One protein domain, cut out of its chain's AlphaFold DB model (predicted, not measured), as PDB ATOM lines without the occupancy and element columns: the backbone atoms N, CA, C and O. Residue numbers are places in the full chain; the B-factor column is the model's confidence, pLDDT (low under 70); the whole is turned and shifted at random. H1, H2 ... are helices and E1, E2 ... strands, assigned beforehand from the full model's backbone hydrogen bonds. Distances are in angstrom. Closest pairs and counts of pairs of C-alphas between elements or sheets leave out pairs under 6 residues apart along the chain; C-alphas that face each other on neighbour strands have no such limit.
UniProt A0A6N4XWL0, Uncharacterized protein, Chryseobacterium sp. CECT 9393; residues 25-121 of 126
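This is residues 25 to 121 of the 126 residues of an uncharacterized protein of Chryseobacterium sp. CECT 9393 (UniProt A0A6N4XWL0). Two small antiparallel sheets meet near Phe 64 of E4 and Asp 99 of E6, and the one helix, H1, bridges from the first sheet to the second, packing mainly on E6 and E7. Each sheet is a meander, each strand the antiparallel neighbour of the one before: E1 E2 E3 E4, then E5 E6 E7 after the helix. The printed part has 97 residues, in the mixed class, with seven named strands and one named helix. It is compact, with a radius of gyration of the C-alphas of 13.8 A and spans of 43 by 34 by 27 A.

Start at E1, residues 29 to 33, which forms a hairpin with E2, residues 37 to 42; look for N 29 and O 41, 2.8 A apart. E2 forms a hairpin with E3, residues 45 to 51, where N 40 and O 47 are 2.9 A apart. E3 forms a hairpin with E4, residues 61 to 67, where N 46 and O 66 are 2.8 A apart. Next comes H1, residues 72 to 85, with every O i to N i+4 pair within hydrogen-bond range. Further on, E5, residues 92 to 95, forms a hairpin with E6, residues 99 to 108; N 94 and O 101 are 2.7 A apart. E6 forms a hairpin with E7, residues 111 to 120, where N 102 and O 117 are 2.8 A apart. H1 is on this second sheet at a height over the sheet of 7.2 A, over E7 and slantwise to the strands, at 34 degrees to E7 on the local plane; their closest C-alphas, of Phe 84 and Thr 112, are 5.6 A apart. H1 is also on the first sheet, where its closest C-alpha to E3 is that of Val 73, 7.8 A from Phe 46. E3 and E7 are near each other, with 5 pairs of C-alphas within 10 A, while E1 and E7 are apart.

Find C-alpha 29 at (-10.035, -12.484, 5.107), where E1 begins. H1 runs 19.9 A from C-alpha 72 at (-17.497, -9.908, 21.274). E6 is 26.4 A long, and E7 runs 28.8 A to C-alpha 120 at (-28.385, 2.731, 11.444).

The two C-alphas farthest apart, of Asn 25 and Gly 110, are 43.7 A apart. The printed part has no cut and no long link. Look for pLDDT under 70 at residues 25, 55 to 56 and 58; the mean of the printed part is 90.0.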
ATOM      1  N   ASN A  25      -2.911  -2.499   1.715       61.81
ATOM      2  CA  ASN A  25      -4.221  -3.108   1.852       61.81
ATOM      3  C   ASN A  25      -4.055  -4.329   2.748       61.81
ATOM      4  O   ASN A  25      -3.589  -5.374   2.296       61.81
ATOM      5  N   GLU A  26      -4.380  -4.175   4.024       70.06
ATOM      6  CA  GLU A  26      -4.542  -5.323   4.901       70.06
ATOM      7  C   GLU A  26      -5.677  -6.177   4.334       70.06
ATOM      8  O   GLU A  26      -6.791  -5.688   4.107       70.06
ATOM      9  N   THR A  27      -5.344  -7.415   3.969       76.94
ATOM     10  CA  THR A  27      -6.208  -8.272   3.158       76.94
ATOM     11  C   THR A  27      -7.464  -8.622   3.939       76.94
ATOM     12  O   THR A  27      -7.376  -9.145   5.046       76.94
ATOM     13  N   LEU A  28      -8.630  -8.353   3.350       84.81
ATOM     14  CA  LEU A  28      -9.905  -8.859   3.845       84.81
ATOM     15  C   LEU A  28      -9.864 -10.392   3.807       84.81
ATOM     16  O   LEU A  28      -9.697 -10.976   2.735       84.81
ATOM     17  N   VAL A  29     -10.000 -11.029   4.964       91.38
ATOM     18  CA  VAL A  29     -10.035 -12.484   5.107       91.38
ATOM     19  C   VAL A  29     -11.492 -12.919   5.210       91.38
ATOM     20  O   VAL A  29     -12.219 -12.467   6.093       91.38
ATOM     21  N   GLU A  30     -11.932 -13.794   4.309       92.81
ATOM     22  CA  GLU A  30     -13.222 -14.473   4.441       92.81
ATOM     23  C   GLU A  30     -13.096 -15.566   5.509       92.81
ATOM     24  O   GLU A  30     -12.245 -16.447   5.401       92.81
ATOM     25  N   ILE A  31     -13.905 -15.473   6.565       92.00
ATOM     26  CA  ILE A  31     -13.921 -16.458   7.655       92.00
ATOM     27  C   ILE A  31     -14.926 -17.567   7.345       92.00
ATOM     28  O   ILE A  31     -14.674 -18.736   7.627       92.00
ATOM     29  N   GLY A  32     -16.058 -17.203   6.747       91.44
ATOM     30  CA  GLY A  32     -17.076 -18.143   6.305       91.44
ATOM     31  C   GLY A  32     -18.164 -17.431   5.521       91.44
ATOM     32  O   GLY A  32     -18.472 -16.269   5.792       91.44
ATOM     33  N   LYS A  33     -18.739 -18.121   4.542       91.56
ATOM     34  CA  LYS A  33     -19.758 -17.565   3.662       91.56
ATOM     35  C   LYS A  33     -20.769 -18.632   3.269       91.56
ATOM     36  O   LYS A  33     -20.399 -19.750   2.925       91.56
ATOM     37  N   ASP A  34     -22.024 -18.229   3.281       89.81
ATOM     38  CA  ASP A  34     -23.150 -18.893   2.647       89.81
ATOM     39  C   ASP A  34     -23.790 -17.936   1.616       89.81
ATOM     40  O   ASP A  34     -23.383 -16.778   1.472       89.81
ATOM     41  N   ASN A  35     -24.779 -18.410   0.862       85.06
ATOM     42  CA  ASN A  35     -25.437 -17.631  -0.189       85.06
ATOM     43  C   ASN A  35     -26.054 -16.318   0.322       85.06
ATOM     44  O   ASN A  35     -26.025 -15.314  -0.390       85.06
ATOM     45  N   SER A  36     -26.598 -16.323   1.540       86.88
ATOM     46  CA  SER A  36     -27.333 -15.190   2.114       86.88
ATOM     47  C   SER A  36     -26.577 -14.453   3.219       86.88
ATOM     48  O   SER A  36     -26.981 -13.345   3.568       86.88
ATOM     49  N   VAL A  37     -25.490 -15.017   3.762       92.19
ATOM     50  CA  VAL A  37     -24.723 -14.431   4.873       92.19
ATOM     51  C   VAL A  37     -23.226 -14.705   4.730       92.19
ATOM     52  O   VAL A  37     -22.816 -15.785   4.324       92.19
ATOM     53  N   GLY A  38     -22.381 -13.739   5.079       93.81
ATOM     54  CA  GLY A  38     -20.930 -13.894   5.069       93.81
ATOM     55  C   GLY A  38     -20.269 -13.169   6.230       93.81
ATOM     56  O   GLY A  38     -20.659 -12.058   6.581       93.81
ATOM     57  N   LEU A  39     -19.249 -13.796   6.804       94.69
ATOM     58  CA  LEU A  39     -18.405 -13.245   7.853       94.69
ATOM     59  C   LEU A  39     -17.012 -12.967   7.294       94.69
ATOM     60  O   LEU A  39     -16.303 -13.866   6.832       94.69
ATOM     61  N   TYR A  40     -16.602 -11.712   7.409       94.25
ATOM     62  CA  TYR A  40     -15.313 -11.227   6.947       94.25
ATOM     63  C   TYR A  40     -14.539 -10.599   8.100       94.25
ATOM     64  O   TYR A  40     -15.116  -9.964   8.983       94.25
ATOM     65  N   LYS A  41     -13.218 -10.745   8.068       93.25
ATOM     66  CA  LYS A  41     -12.291 -10.147   9.025       93.25
ATOM     67  C   LYS A  41     -11.310  -9.241   8.296       93.25
ATOM     68  O   LYS A  41     -10.720  -9.628   7.288       93.25
ATOM     69  N   LYS A  42     -11.096  -8.046   8.833       91.06
ATOM     70  CA  LYS A  42     -10.001  -7.157   8.446       91.06
ATOM     71  C   LYS A  42      -9.394  -6.590   9.719       91.06
ATOM     72  O   LYS A  42     -10.094  -5.890  10.445       91.06
ATOM     73  N   GLU A  43      -8.121  -6.887   9.975       88.19
ATOM     74  CA  GLU A  43      -7.475  -6.574  11.261       88.19
ATOM     75  C   GLU A  43      -8.306  -7.152  12.422       88.19
ATOM     76  O   GLU A  43      -8.686  -8.321  12.370       88.19
ATOM     77  N   ASP A  44      -8.648  -6.346  13.427       88.69
ATOM     78  CA  ASP A  44      -9.529  -6.724  14.542       88.69
ATOM     79  C   ASP A  44     -11.000  -6.357  14.308       88.69
ATOM     80  O   ASP A  44     -11.835  -6.460  15.212       88.69
ATOM     81  N   ARG A  45     -11.346  -5.944  13.084       91.56
ATOM     82  CA  ARG A  45     -12.718  -5.628  12.696       91.56
ATOM     83  C   ARG A  45     -13.367  -6.809  11.991       91.56
ATOM     84  O   ARG A  45     -12.842  -7.338  11.008       91.56
ATOM     85  N   PHE A  46     -14.552  -7.157  12.461       94.25
ATOM     86  CA  PHE A  46     -15.404  -8.176  11.875       94.25
ATOM     87  C   PHE A  46     -16.582  -7.510  11.182       94.25
ATOM     88  O   PHE A  46     -17.151  -6.533  11.674       94.25
ATOM     89  N   THR A  47     -16.922  -8.033  10.014       94.69
ATOM     90  CA  THR A  47     -18.001  -7.532   9.173       94.69
ATOM     91  C   THR A  47     -18.910  -8.694   8.821       94.69
ATOM     92  O   THR A  47     -18.456  -9.681   8.239       94.69
ATOM     93  N   ILE A  48     -20.187  -8.564   9.171       94.94
ATOM     94  CA  ILE A  48     -21.226  -9.511   8.777       94.94
ATOM     95  C   ILE A  48     -21.985  -8.884   7.621       94.94
ATOM     96  O   ILE A  48     -22.575  -7.815   7.770       94.94
ATOM     97  N   ASN A  49     -21.957  -9.560   6.478       94.12
ATOM     98  CA  ASN A  49     -22.756  -9.236   5.308       94.12
ATOM     99  C   ASN A  49     -23.953 -10.172   5.262       94.12
ATOM    100  O   ASN A  49     -23.799 -11.367   5.497       94.12
ATOM    101  N   TYR A  50     -25.121  -9.654   4.917       93.19
ATOM    102  CA  TYR A  50     -26.336 -10.452   4.817       93.19
ATOM    103  C   TYR A  50     -27.282  -9.886   3.766       93.19
ATOM    104  O   TYR A  50     -27.254  -8.698   3.442       93.19
ATOM    105  N   GLN A  51     -28.095 -10.766   3.203       91.44
ATOM    106  CA  GLN A  51     -29.096 -10.433   2.205       91.44
ATOM    107  C   GLN A  51     -30.237  -9.634   2.847       91.44
ATOM    108  O   GLN A  51     -30.762 -10.002   3.898       91.44
ATOM    109  N   ASP A  52     -30.619  -8.530   2.213       88.25
ATOM    110  CA  ASP A  52     -31.762  -7.725   2.627       88.25
ATOM    111  C   ASP A  52     -33.060  -8.380   2.149       88.25
ATOM    112  O   ASP A  52     -33.289  -8.526   0.948       88.25
ATOM    113  N   LEU A  53     -33.920  -8.741   3.100       84.81
ATOM    114  CA  LEU A  53     -35.224  -9.345   2.828       84.81
ATOM    115  C   LEU A  53     -36.320  -8.300   2.562       84.81
ATOM    116  O   LEU A  53     -37.368  -8.641   2.020       84.81
ATOM    117  N   ASN A  54     -36.096  -7.027   2.915       78.00
ATOM    118  CA  ASN A  54     -37.101  -5.967   2.771       78.00
ATOM    119  C   ASN A  54     -37.153  -5.377   1.358       78.00
ATOM    120  O   ASN A  54     -38.145  -4.762   0.966       78.00
ATOM    121  N   THR A  55     -36.075  -5.525   0.590       69.75
ATOM    122  CA  THR A  55     -36.007  -5.015  -0.777       69.75
ATOM    123  C   THR A  55     -36.455  -6.119  -1.734       69.75
ATOM    124  O   THR A  55     -35.946  -7.231  -1.681       69.75
ATOM    125  N   ALA A  56     -37.354  -5.815  -2.678       65.25
ATOM    126  CA  ALA A  56     -37.807  -6.777  -3.698       65.25
ATOM    127  C   ALA A  56     -36.666  -7.332  -4.584       65.25
ATOM    128  O   ALA A  56     -36.854  -8.283  -5.341       65.25
ATOM    129  N   ASN A  57     -35.475  -6.730  -4.503       70.62
ATOM    130  CA  ASN A  57     -34.259  -7.222  -5.122       70.62
ATOM    131  C   ASN A  57     -33.503  -8.131  -4.147       70.62
ATOM    132  O   ASN A  57     -32.775  -7.661  -3.275       70.62
ATOM    133  N   LEU A  58     -33.597  -9.438  -4.386       68.00
ATOM    134  CA  LEU A  58     -32.869 -10.472  -3.648       68.00
ATOM    135  C   LEU A  58     -31.333 -10.356  -3.772       68.00
ATOM    136  O   LEU A  58     -30.617 -11.119  -3.145       68.00
ATOM    137  N   ASN A  59     -30.787  -9.423  -4.551       74.19
ATOM    138  CA  ASN A  59     -29.337  -9.212  -4.653       74.19
ATOM    139  C   ASN A  59     -28.840  -8.019  -3.828       74.19
ATOM    140  O   ASN A  59     -27.676  -7.633  -3.942       74.19
ATOM    141  N   THR A  60     -29.704  -7.391  -3.029       83.50
ATOM    142  CA  THR A  60     -29.294  -6.310  -2.135       83.50
ATOM    143  C   THR A  60     -28.703  -6.903  -0.861       83.50
ATOM    144  O   THR A  60     -29.376  -7.630  -0.141       83.50
ATOM    145  N   PHE A  61     -27.442  -6.578  -0.573       88.38
ATOM    146  CA  PHE A  61     -26.763  -6.974   0.658       88.38
ATOM    147  C   PHE A  61     -26.576  -5.764   1.569       88.38
ATOM    148  O   PHE A  61     -26.250  -4.667   1.108       88.38
ATOM    149  N   ARG A  62     -26.759  -5.983   2.869       91.56
ATOM    150  CA  ARG A  62     -26.409  -5.049   3.940       91.56
ATOM    151  C   ARG A  62     -25.253  -5.607   4.745       91.56
ATOM    152  O   ARG A  62     -24.885  -6.774   4.615       91.56
ATOM    153  N   SER A  63     -24.660  -4.743   5.552       93.06
ATOM    154  CA  SER A  63     -23.577  -5.135   6.433       93.06
ATOM    155  C   SER A  63     -23.541  -4.272   7.676       93.06
ATOM    156  O   SER A  63     -23.708  -3.054   7.580       93.06
ATOM    157  N   PHE A  64     -23.189  -4.879   8.800       94.00
ATOM    158  CA  PHE A  64     -22.726  -4.157   9.978       94.00
ATOM    159  C   PHE A  64     -21.321  -4.627  10.338       94.00
ATOM    160  O   PHE A  64     -20.859  -5.693   9.917       94.00
ATOM    161  N   SER A  65     -20.588  -3.786  11.060       93.75
ATOM    162  CA  SER A  65     -19.217  -4.088  11.461       93.75
ATOM    163  C   SER A  65     -18.961  -3.670  12.894       93.75
ATOM    164  O   SER A  65     -19.414  -2.614  13.332       93.75
ATOM    165  N   PHE A  66     -18.167  -4.470  13.588       93.62
ATOM    166  CA  PHE A  66     -17.759  -4.219  14.962       93.62
ATOM    167  C   PHE A  66     -16.304  -4.643  15.156       93.62
ATOM    168  O   PHE A  66     -15.747  -5.412  14.368       93.62
ATOM    169  N   GLN A  67     -15.657  -4.080  16.171       93.12
ATOM    170  CA  GLN A  67     -14.337  -4.531  16.596       93.12
ATOM    171  C   GLN A  67     -14.515  -5.680  17.581       93.12
ATOM    172  O   GLN A  67     -15.460  -5.668  18.358       93.12
ATOM    173  N   ASN A  68     -13.621  -6.663  17.548       90.62
ATOM    174  CA  ASN A  68     -13.623  -7.718  18.552       90.62
ATOM    175  C   ASN A  68     -12.978  -7.206  19.845       90.62
ATOM    176  O   ASN A  68     -11.784  -7.421  20.069       90.62
ATOM    177  N   MET A  69     -13.755  -6.513  20.672       89.50
ATOM    178  CA  MET A  69     -13.346  -6.123  22.018       89.50
ATOM    179  C   MET A  69     -13.817  -7.215  22.983       89.50
ATOM    180  O   MET A  69     -14.842  -7.831  22.754       89.50
ATOM    181  N   GLU A  70     -13.034  -7.567  24.002       87.62
ATOM    182  CA  GLU A  70     -13.482  -8.476  25.084       87.62
ATOM    183  C   GLU A  70     -14.078  -9.846  24.659       87.62
ATOM    184  O   GLU A  70     -14.728 -10.524  25.448       87.62
ATOM    185  N   GLY A  71     -13.812 -10.314  23.433       87.62
ATOM    186  CA  GLY A  71     -14.381 -11.558  22.911       87.62
ATOM    187  C   GLY A  71     -15.783 -11.425  22.300       87.62
ATOM    188  O   GLY A  71     -16.450 -12.449  22.133       87.62
ATOM    189  N   ASP A  72     -16.204 -10.217  21.909       91.00
ATOM    190  CA  ASP A  72     -17.497  -9.908  21.274       91.00
ATOM    191  C   ASP A  72     -17.877 -10.861  20.136       91.00
ATOM    192  O   ASP A  72     -19.039 -11.237  19.993       91.00
ATOM    193  N   VAL A  73     -16.909 -11.310  19.328       91.69
ATOM    194  CA  VAL A  73     -17.174 -12.270  18.242       91.69
ATOM    195  C   VAL A  73     -17.653 -13.613  18.793       91.69
ATOM    196  O   VAL A  73     -18.605 -14.196  18.274       91.69
ATOM    197  N   SER A  74     -17.007 -14.103  19.853       93.31
ATOM    198  CA  SER A  74     -17.422 -15.336  20.526       93.31
ATOM    199  C   SER A  74     -18.761 -15.145  21.236       93.31
ATOM    200  O   SER A  74     -19.590 -16.053  21.207       93.31
ATOM    201  N   GLY A  75     -18.988 -13.976  21.841       94.38
ATOM    202  CA  GLY A  75     -20.265 -13.626  22.465       94.38
ATOM    203  C   GLY A  75     -21.414 -13.632  21.455       94.38
ATOM    204  O   GLY A  75     -22.414 -14.316  21.662       94.38
ATOM    205  N   LEU A  76     -21.239 -12.968  20.308       94.44
ATOM    206  CA  LEU A  76     -22.223 -12.958  19.225       94.44
ATOM    207  C   LEU A  76     -22.495 -14.370  18.688       94.44
ATOM    208  O   LEU A  76     -23.649 -14.741  18.482       94.44
ATOM    209  N   TYR A  77     -21.450 -15.181  18.502       93.69
ATOM    210  CA  TYR A  77     -21.600 -16.575  18.083       93.69
ATOM    211  C   TYR A  77     -22.429 -17.397  19.082       93.69
ATOM    212  O   TYR A  77     -23.324 -18.144  18.677       93.69
ATOM    213  N   GLN A  78     -22.166 -17.246  20.382       95.50
ATOM    214  CA  GLN A  78     -22.917 -17.932  21.437       95.50
ATOM    215  C   GLN A  78     -24.370 -17.462  21.510       95.50
ATOM    216  O   GLN A  78     -25.256 -18.296  21.666       95.50
ATOM    217  N   LEU A  79     -24.637 -16.163  21.338       95.44
ATOM    218  CA  LEU A  79     -26.003 -15.633  21.286       95.44
ATOM    219  C   LEU A  79     -26.790 -16.228  20.113       95.44
ATOM    220  O   LEU A  79     -27.903 -16.713  20.312       95.44
ATOM    221  N   ILE A  80     -26.189 -16.258  18.920       94.75
ATOM    222  CA  ILE A  80     -26.806 -16.818  17.708       94.75
ATOM    223  C   ILE A  80     -27.089 -18.316  17.858       94.75
ATOM    224  O   ILE A  80     -28.215 -18.775  17.662       94.75
ATOM    225  N   THR A  81     -26.075 -19.092  18.236       94.62
ATOM    226  CA  THR A  81     -26.208 -20.552  18.374       94.62
ATOM    227  C   THR A  81     -27.091 -20.961  19.551       94.62
ATOM    228  O   THR A  81     -27.849 -21.931  19.451       94.62
ATOM    229  N   GLY A  82     -27.052 -20.193  20.641       95.56
ATOM    230  CA  GLY A  82     -27.947 -20.334  21.781       95.56
ATOM    231  C   GLY A  82     -29.407 -20.156  21.375       95.56
ATOM    232  O   GLY A  82     -30.219 -21.025  21.685       95.56
ATOM    233  N   GLY A  83     -29.723 -19.118  20.593       93.00
ATOM    234  CA  GLY A  83     -31.081 -18.861  20.102       93.00
ATOM    235  C   GLY A  83     -31.640 -19.954  19.181       93.00
ATOM    236  O   GLY A  83     -32.845 -20.199  19.172       93.00
ATOM    237  N   PHE A  84     -30.786 -20.692  18.464       93.56
ATOM    238  CA  PHE A  84     -31.228 -21.872  17.707       93.56
ATOM    239  C   PHE A  84     -31.608 -23.060  18.598       93.56
ATOM    240  O   PHE A  84     -32.469 -23.855  18.218       93.56
ATOM    241  N   THR A  85     -30.985 -23.180  19.772       92.88
ATOM    242  CA  THR A  85     -31.245 -24.265  20.734       92.88
ATOM    243  C   THR A  85     -32.414 -23.926  21.655       92.88
ATOM    244  O   THR A  85     -33.267 -24.764  21.940       92.88
ATOM    245  N   THR A  86     -32.457 -22.687  22.134       93.69
ATOM    246  CA  THR A  86     -33.493 -22.151  23.014       93.69
ATOM    247  C   THR A  86     -33.908 -20.799  22.463       93.69
ATOM    248  O   THR A  86     -33.239 -19.793  22.683       93.69
ATOM    249  N   MET A  87     -35.002 -20.805  21.702       93.31
ATOM    250  CA  MET A  87     -35.520 -19.606  21.055       93.31
ATOM    251  C   MET A  87     -35.960 -18.593  22.123       93.31
ATOM    252  O   MET A  87     -36.786 -18.953  22.966       93.31
ATOM    253  N   PRO A  88     -35.415 -17.365  22.120       93.31
ATOM    254  CA  PRO A  88     -35.837 -16.331  23.058       93.31
ATOM    255  C   PRO A  88     -37.275 -15.884  22.755       93.31
ATOM    256  O   PRO A  88     -37.724 -15.952  21.611       93.31
ATOM    257  N   GLU A  89     -37.998 -15.433  23.784       91.81
ATOM    258  CA  GLU A  89     -39.372 -14.922  23.630       91.81
ATOM    259  C   GLU A  89     -39.412 -13.556  22.928       91.81
ATOM    260  O   GLU A  89     -40.375 -13.243  22.233       91.81
ATOM    261  N   GLU A  90     -38.350 -12.766  23.081       94.81
ATOM    262  CA  GLU A  90     -38.198 -11.436  22.494       94.81
ATOM    263  C   GLU A  90     -36.909 -11.339  21.668       94.81
ATOM    264  O   GLU A  90     -35.996 -12.163  21.785       94.81
ATOM    265  N   ASN A  91     -36.824 -10.302  20.832       95.50
ATOM    266  CA  ASN A  91     -35.627 -10.024  20.048       95.50
ATOM    267  C   ASN A  91     -34.432  -9.729  20.960       95.50
ATOM    268  O   ASN A  91     -34.528  -8.952  21.912       95.50
ATOM    269  N   VAL A  92     -33.270 -10.286  20.622       95.81
ATOM    270  CA  VAL A  92     -32.023  -9.937  21.315       95.81
ATOM    271  C   VAL A  92     -31.456  -8.680  20.674       95.81
ATOM    272  O   VAL A  92     -31.053  -8.706  19.513       95.81
ATOM    273  N   ILE A  93     -31.419  -7.583  21.426       95.50
ATOM    274  CA  ILE A  93     -30.943  -6.284  20.942       95.50
ATOM    275  C   ILE A  93     -29.447  -6.142  21.230       95.50
ATOM    276  O   ILE A  93     -29.002  -6.269  22.370       95.50
ATOM    277  N   LEU A  94     -28.675  -5.850  20.189       94.19
ATOM    278  CA  LEU A  94     -27.241  -5.607  20.235       94.19
ATOM    279  C   LEU A  94     -26.968  -4.145  19.913       94.19
ATOM    280  O   LEU A  94     -27.340  -3.646  18.847       94.19
ATOM    281  N   GLU A  95     -26.268  -3.467  20.810       92.25
ATOM    282  CA  GLU A  95     -25.810  -2.109  20.571       92.25
ATOM    283  C   GLU A  95     -24.380  -2.116  20.025       92.25
ATOM    284  O   GLU A  95     -23.434  -2.492  20.711       92.25
ATOM    285  N   LEU A  96     -24.219  -1.671  18.779       91.38
ATOM    286  CA  LEU A  96     -22.923  -1.456  18.147       91.38
ATOM    287  C   LEU A  96     -22.598   0.050  18.140       91.38
ATOM    288  O   LEU A  96     -23.488   0.894  18.320       91.38
ATOM    289  N   PRO A  97     -21.333   0.434  17.874       88.38
ATOM    290  CA  PRO A  97     -20.949   1.845  17.820       88.38
ATOM    291  C   PRO A  97     -21.776   2.675  16.826       88.38
ATOM    292  O   PRO A  97     -22.152   3.804  17.132       88.38
ATOM    293  N   ASN A  98     -22.088   2.108  15.656       88.44
ATOM    294  CA  ASN A  98     -22.789   2.809  14.573       88.44
ATOM    295  C   ASN A  98     -24.189   2.254  14.284       88.44
ATOM    296  O   ASN A  98     -24.940   2.863  13.529       88.44
ATOM    297  N   ASP A  99     -24.544   1.117  14.871       91.56
ATOM    298  CA  ASP A  99     -25.742   0.364  14.515       91.56
ATOM    299  C   ASP A  99     -26.409  -0.190  15.777       91.56
ATOM    300  O   ASP A  99     -25.757  -0.399  16.798       91.56
ATOM    301  N   ILE A 100     -27.708  -0.437  15.709       94.06
ATOM    302  CA  ILE A 100     -28.407  -1.332  16.633       94.06
ATOM    303  C   ILE A 100     -28.861  -2.524  15.800       94.06
ATOM    304  O   ILE A 100     -29.488  -2.333  14.757       94.06
ATOM    305  N   ILE A 101     -28.505  -3.731  16.231       95.56
ATOM    306  CA  ILE A 101     -28.871  -4.975  15.554       95.56
ATOM    307  C   ILE A 101     -29.801  -5.757  16.461       95.56
ATOM    308  O   ILE A 101     -29.413  -6.132  17.561       95.56
ATOM    309  N   GLU A 102     -31.003  -6.051  15.994       95.81
ATOM    310  CA  GLU A 102     -31.867  -7.016  16.657       95.81
ATOM    311  C   GLU A 102     -31.716  -8.381  15.994       95.81
ATOM    312  O   GLU A 102     -31.786  -8.510  14.767       95.81
ATOM    313  N   LEU A 103     -31.507  -9.402  16.820       96.38
ATOM    314  CA  LEU A 103     -31.574 -10.796  16.416       96.38
ATOM    315  C   LEU A 103     -33.015 -11.263  16.606       96.38
ATOM    316  O   LEU A 103     -33.462 -11.480  17.737       96.38
ATOM    317  N   HIS A 104     -33.729 -11.401  15.496       95.50
ATOM    318  CA  HIS A 104     -35.091 -11.912  15.480       95.50
ATOM    319  C   HIS A 104     -35.067 -13.405  15.163       95.50
ATOM    320  O   HIS A 104     -34.652 -13.800  14.071       95.50
ATOM    321  N   TYR A 105     -35.483 -14.232  16.120       95.44
ATOM    322  CA  TYR A 105     -35.581 -15.675  15.926       95.44
ATOM    323  C   TYR A 105     -37.015 -16.061  15.608       95.44
ATOM    324  O   TYR A 105     -37.947 -15.663  16.300       95.44
ATOM    325  N   GLU A 106     -37.174 -16.892  14.589       93.38
ATOM    326  CA  GLU A 106     -38.479 -17.383  14.169       93.38
ATOM    327  C   GLU A 106     -38.374 -18.843  13.744       93.38
ATOM    328  O   GLU A 106     -37.370 -19.274  13.166       93.38
ATOM    329  N   LYS A 107     -39.427 -19.620  14.005       92.06
ATOM    330  CA  LYS A 107     -39.522 -21.000  13.540       92.06
ATOM    331  C   LYS A 107     -40.212 -21.054  12.181       92.06
ATOM    332  O   LYS A 107     -41.435 -21.001  12.091       92.06
ATOM    333  N   ASN A 108     -39.424 -21.265  11.136       86.56
ATOM    334  CA  ASN A 108     -39.882 -21.379   9.760       86.56
ATOM    335  C   ASN A 108     -39.794 -22.838   9.289       86.56
ATOM    336  O   ASN A 108     -38.726 -23.448   9.298       86.56
ATOM    337  N   TYR A 109     -40.929 -23.431   8.904       87.81
ATOM    338  CA  TYR A 109     -41.018 -24.820   8.412       87.81
ATOM    339  C   TYR A 109     -40.320 -25.863   9.309       87.81
ATOM    340  O   TYR A 109     -39.702 -26.815   8.835       87.81
ATOM    341  N   GLY A 110     -40.411 -25.687  10.630       86.56
ATOM    342  CA  GLY A 110     -39.800 -26.594  11.606       86.56
ATOM    343  C   GLY A 110     -38.327 -26.314  11.917       86.56
ATOM    344  O   GLY A 110     -37.814 -26.909  12.862       86.56
ATOM    345  N   GLN A 111     -37.683 -25.389  11.201       89.62
ATOM    346  CA  GLN A 111     -36.313 -24.944  11.451       89.62
ATOM    347  C   GLN A 111     -36.316 -23.578  12.139       89.62
ATOM    348  O   GLN A 111     -37.081 -22.689  11.767       89.62
ATOM    349  N   THR A 112     -35.468 -23.400  13.148       92.31
ATOM    350  CA  THR A 112     -35.264 -22.086  13.765       92.31
ATOM    351  C   THR A 112     -34.338 -21.269  12.874       92.31
ATOM    352  O   THR A 112     -33.226 -21.693  12.568       92.31
ATOM    353  N   THR A 113     -34.800 -20.099  12.458       92.50
ATOM    354  CA  THR A 113     -34.056 -19.132  11.649       92.50
ATOM    355  C   THR A 113     -33.778 -17.882  12.468       92.50
ATOM    356  O   THR A 113     -34.563 -17.552  13.354       92.50
ATOM    357  N   VAL A 114     -32.684 -17.186  12.162       93.94
ATOM    358  CA  VAL A 114     -32.374 -15.867  12.725       93.94
ATOM    359  C   VAL A 114     -32.339 -14.842  11.601       93.94
ATOM    360  O   VAL A 114     -31.808 -15.112  10.522       93.94
ATOM    361  N   GLN A 115     -32.903 -13.671  11.856       93.62
ATOM    362  CA  GLN A 115     -32.872 -12.524  10.963       93.62
ATOM    363  C   GLN A 115     -32.199 -11.351  11.672       93.62
ATOM    364  O   GLN A 115     -32.366 -11.161  12.879       93.62
ATOM    365  N   PHE A 116     -31.439 -10.563  10.913       94.31
ATOM    366  CA  PHE A 116     -30.819  -9.336  11.403       94.31
ATOM    367  C   PHE A 116     -31.696  -8.140  11.043       94.31
ATOM    368  O   PHE A 116     -31.845  -7.810   9.863       94.31
ATOM    369  N   ILE A 117     -32.232  -7.457  12.052       93.12
ATOM    370  CA  ILE A 117     -32.915  -6.175  11.871       93.12
ATOM    371  C   ILE A 117     -31.927  -5.079  12.265       93.12
ATOM    372  O   ILE A 117     -31.510  -4.999  13.415       93.12
ATOM    373  N   GLN A 118     -31.511  -4.259  11.300       92.44
ATOM    374  CA  GLN A 118     -30.507  -3.214  11.514       92.44
ATOM    375  C   GLN A 118     -31.143  -1.828  11.537       92.44
ATOM    376  O   GLN A 118     -31.783  -1.411  10.570       92.44
ATOM    377  N   TYR A 119     -30.841  -1.078  12.592       90.56
ATOM    378  CA  TYR A 119     -31.102   0.350  12.699       90.56
ATOM    379  C   TYR A 119     -29.776   1.107  12.649       90.56
ATOM    380  O   TYR A 119     -28.929   0.966  13.530       90.56
ATOM    381  N   ILE A 120     -29.596   1.924  11.614       86.88
ATOM    382  CA  ILE A 120     -28.385   2.731  11.444       86.88
ATOM    383  C   ILE A 120     -28.489   3.956  12.355       86.88
ATOM    384  O   ILE A 120     -29.426   4.753  12.222       86.88
ATOM    385  N   LYS A 121     -27.515   4.150  13.248       85.06
ATOM    386  CA  LYS A 121     -27.435   5.364  14.066       85.06
ATOM    387  C   LYS A 121     -26.976   6.518  13.175       85.06
ATOM    388  O   LYS A 121     -25.793   6.661  12.869       85.06
TER     389      LYS A 121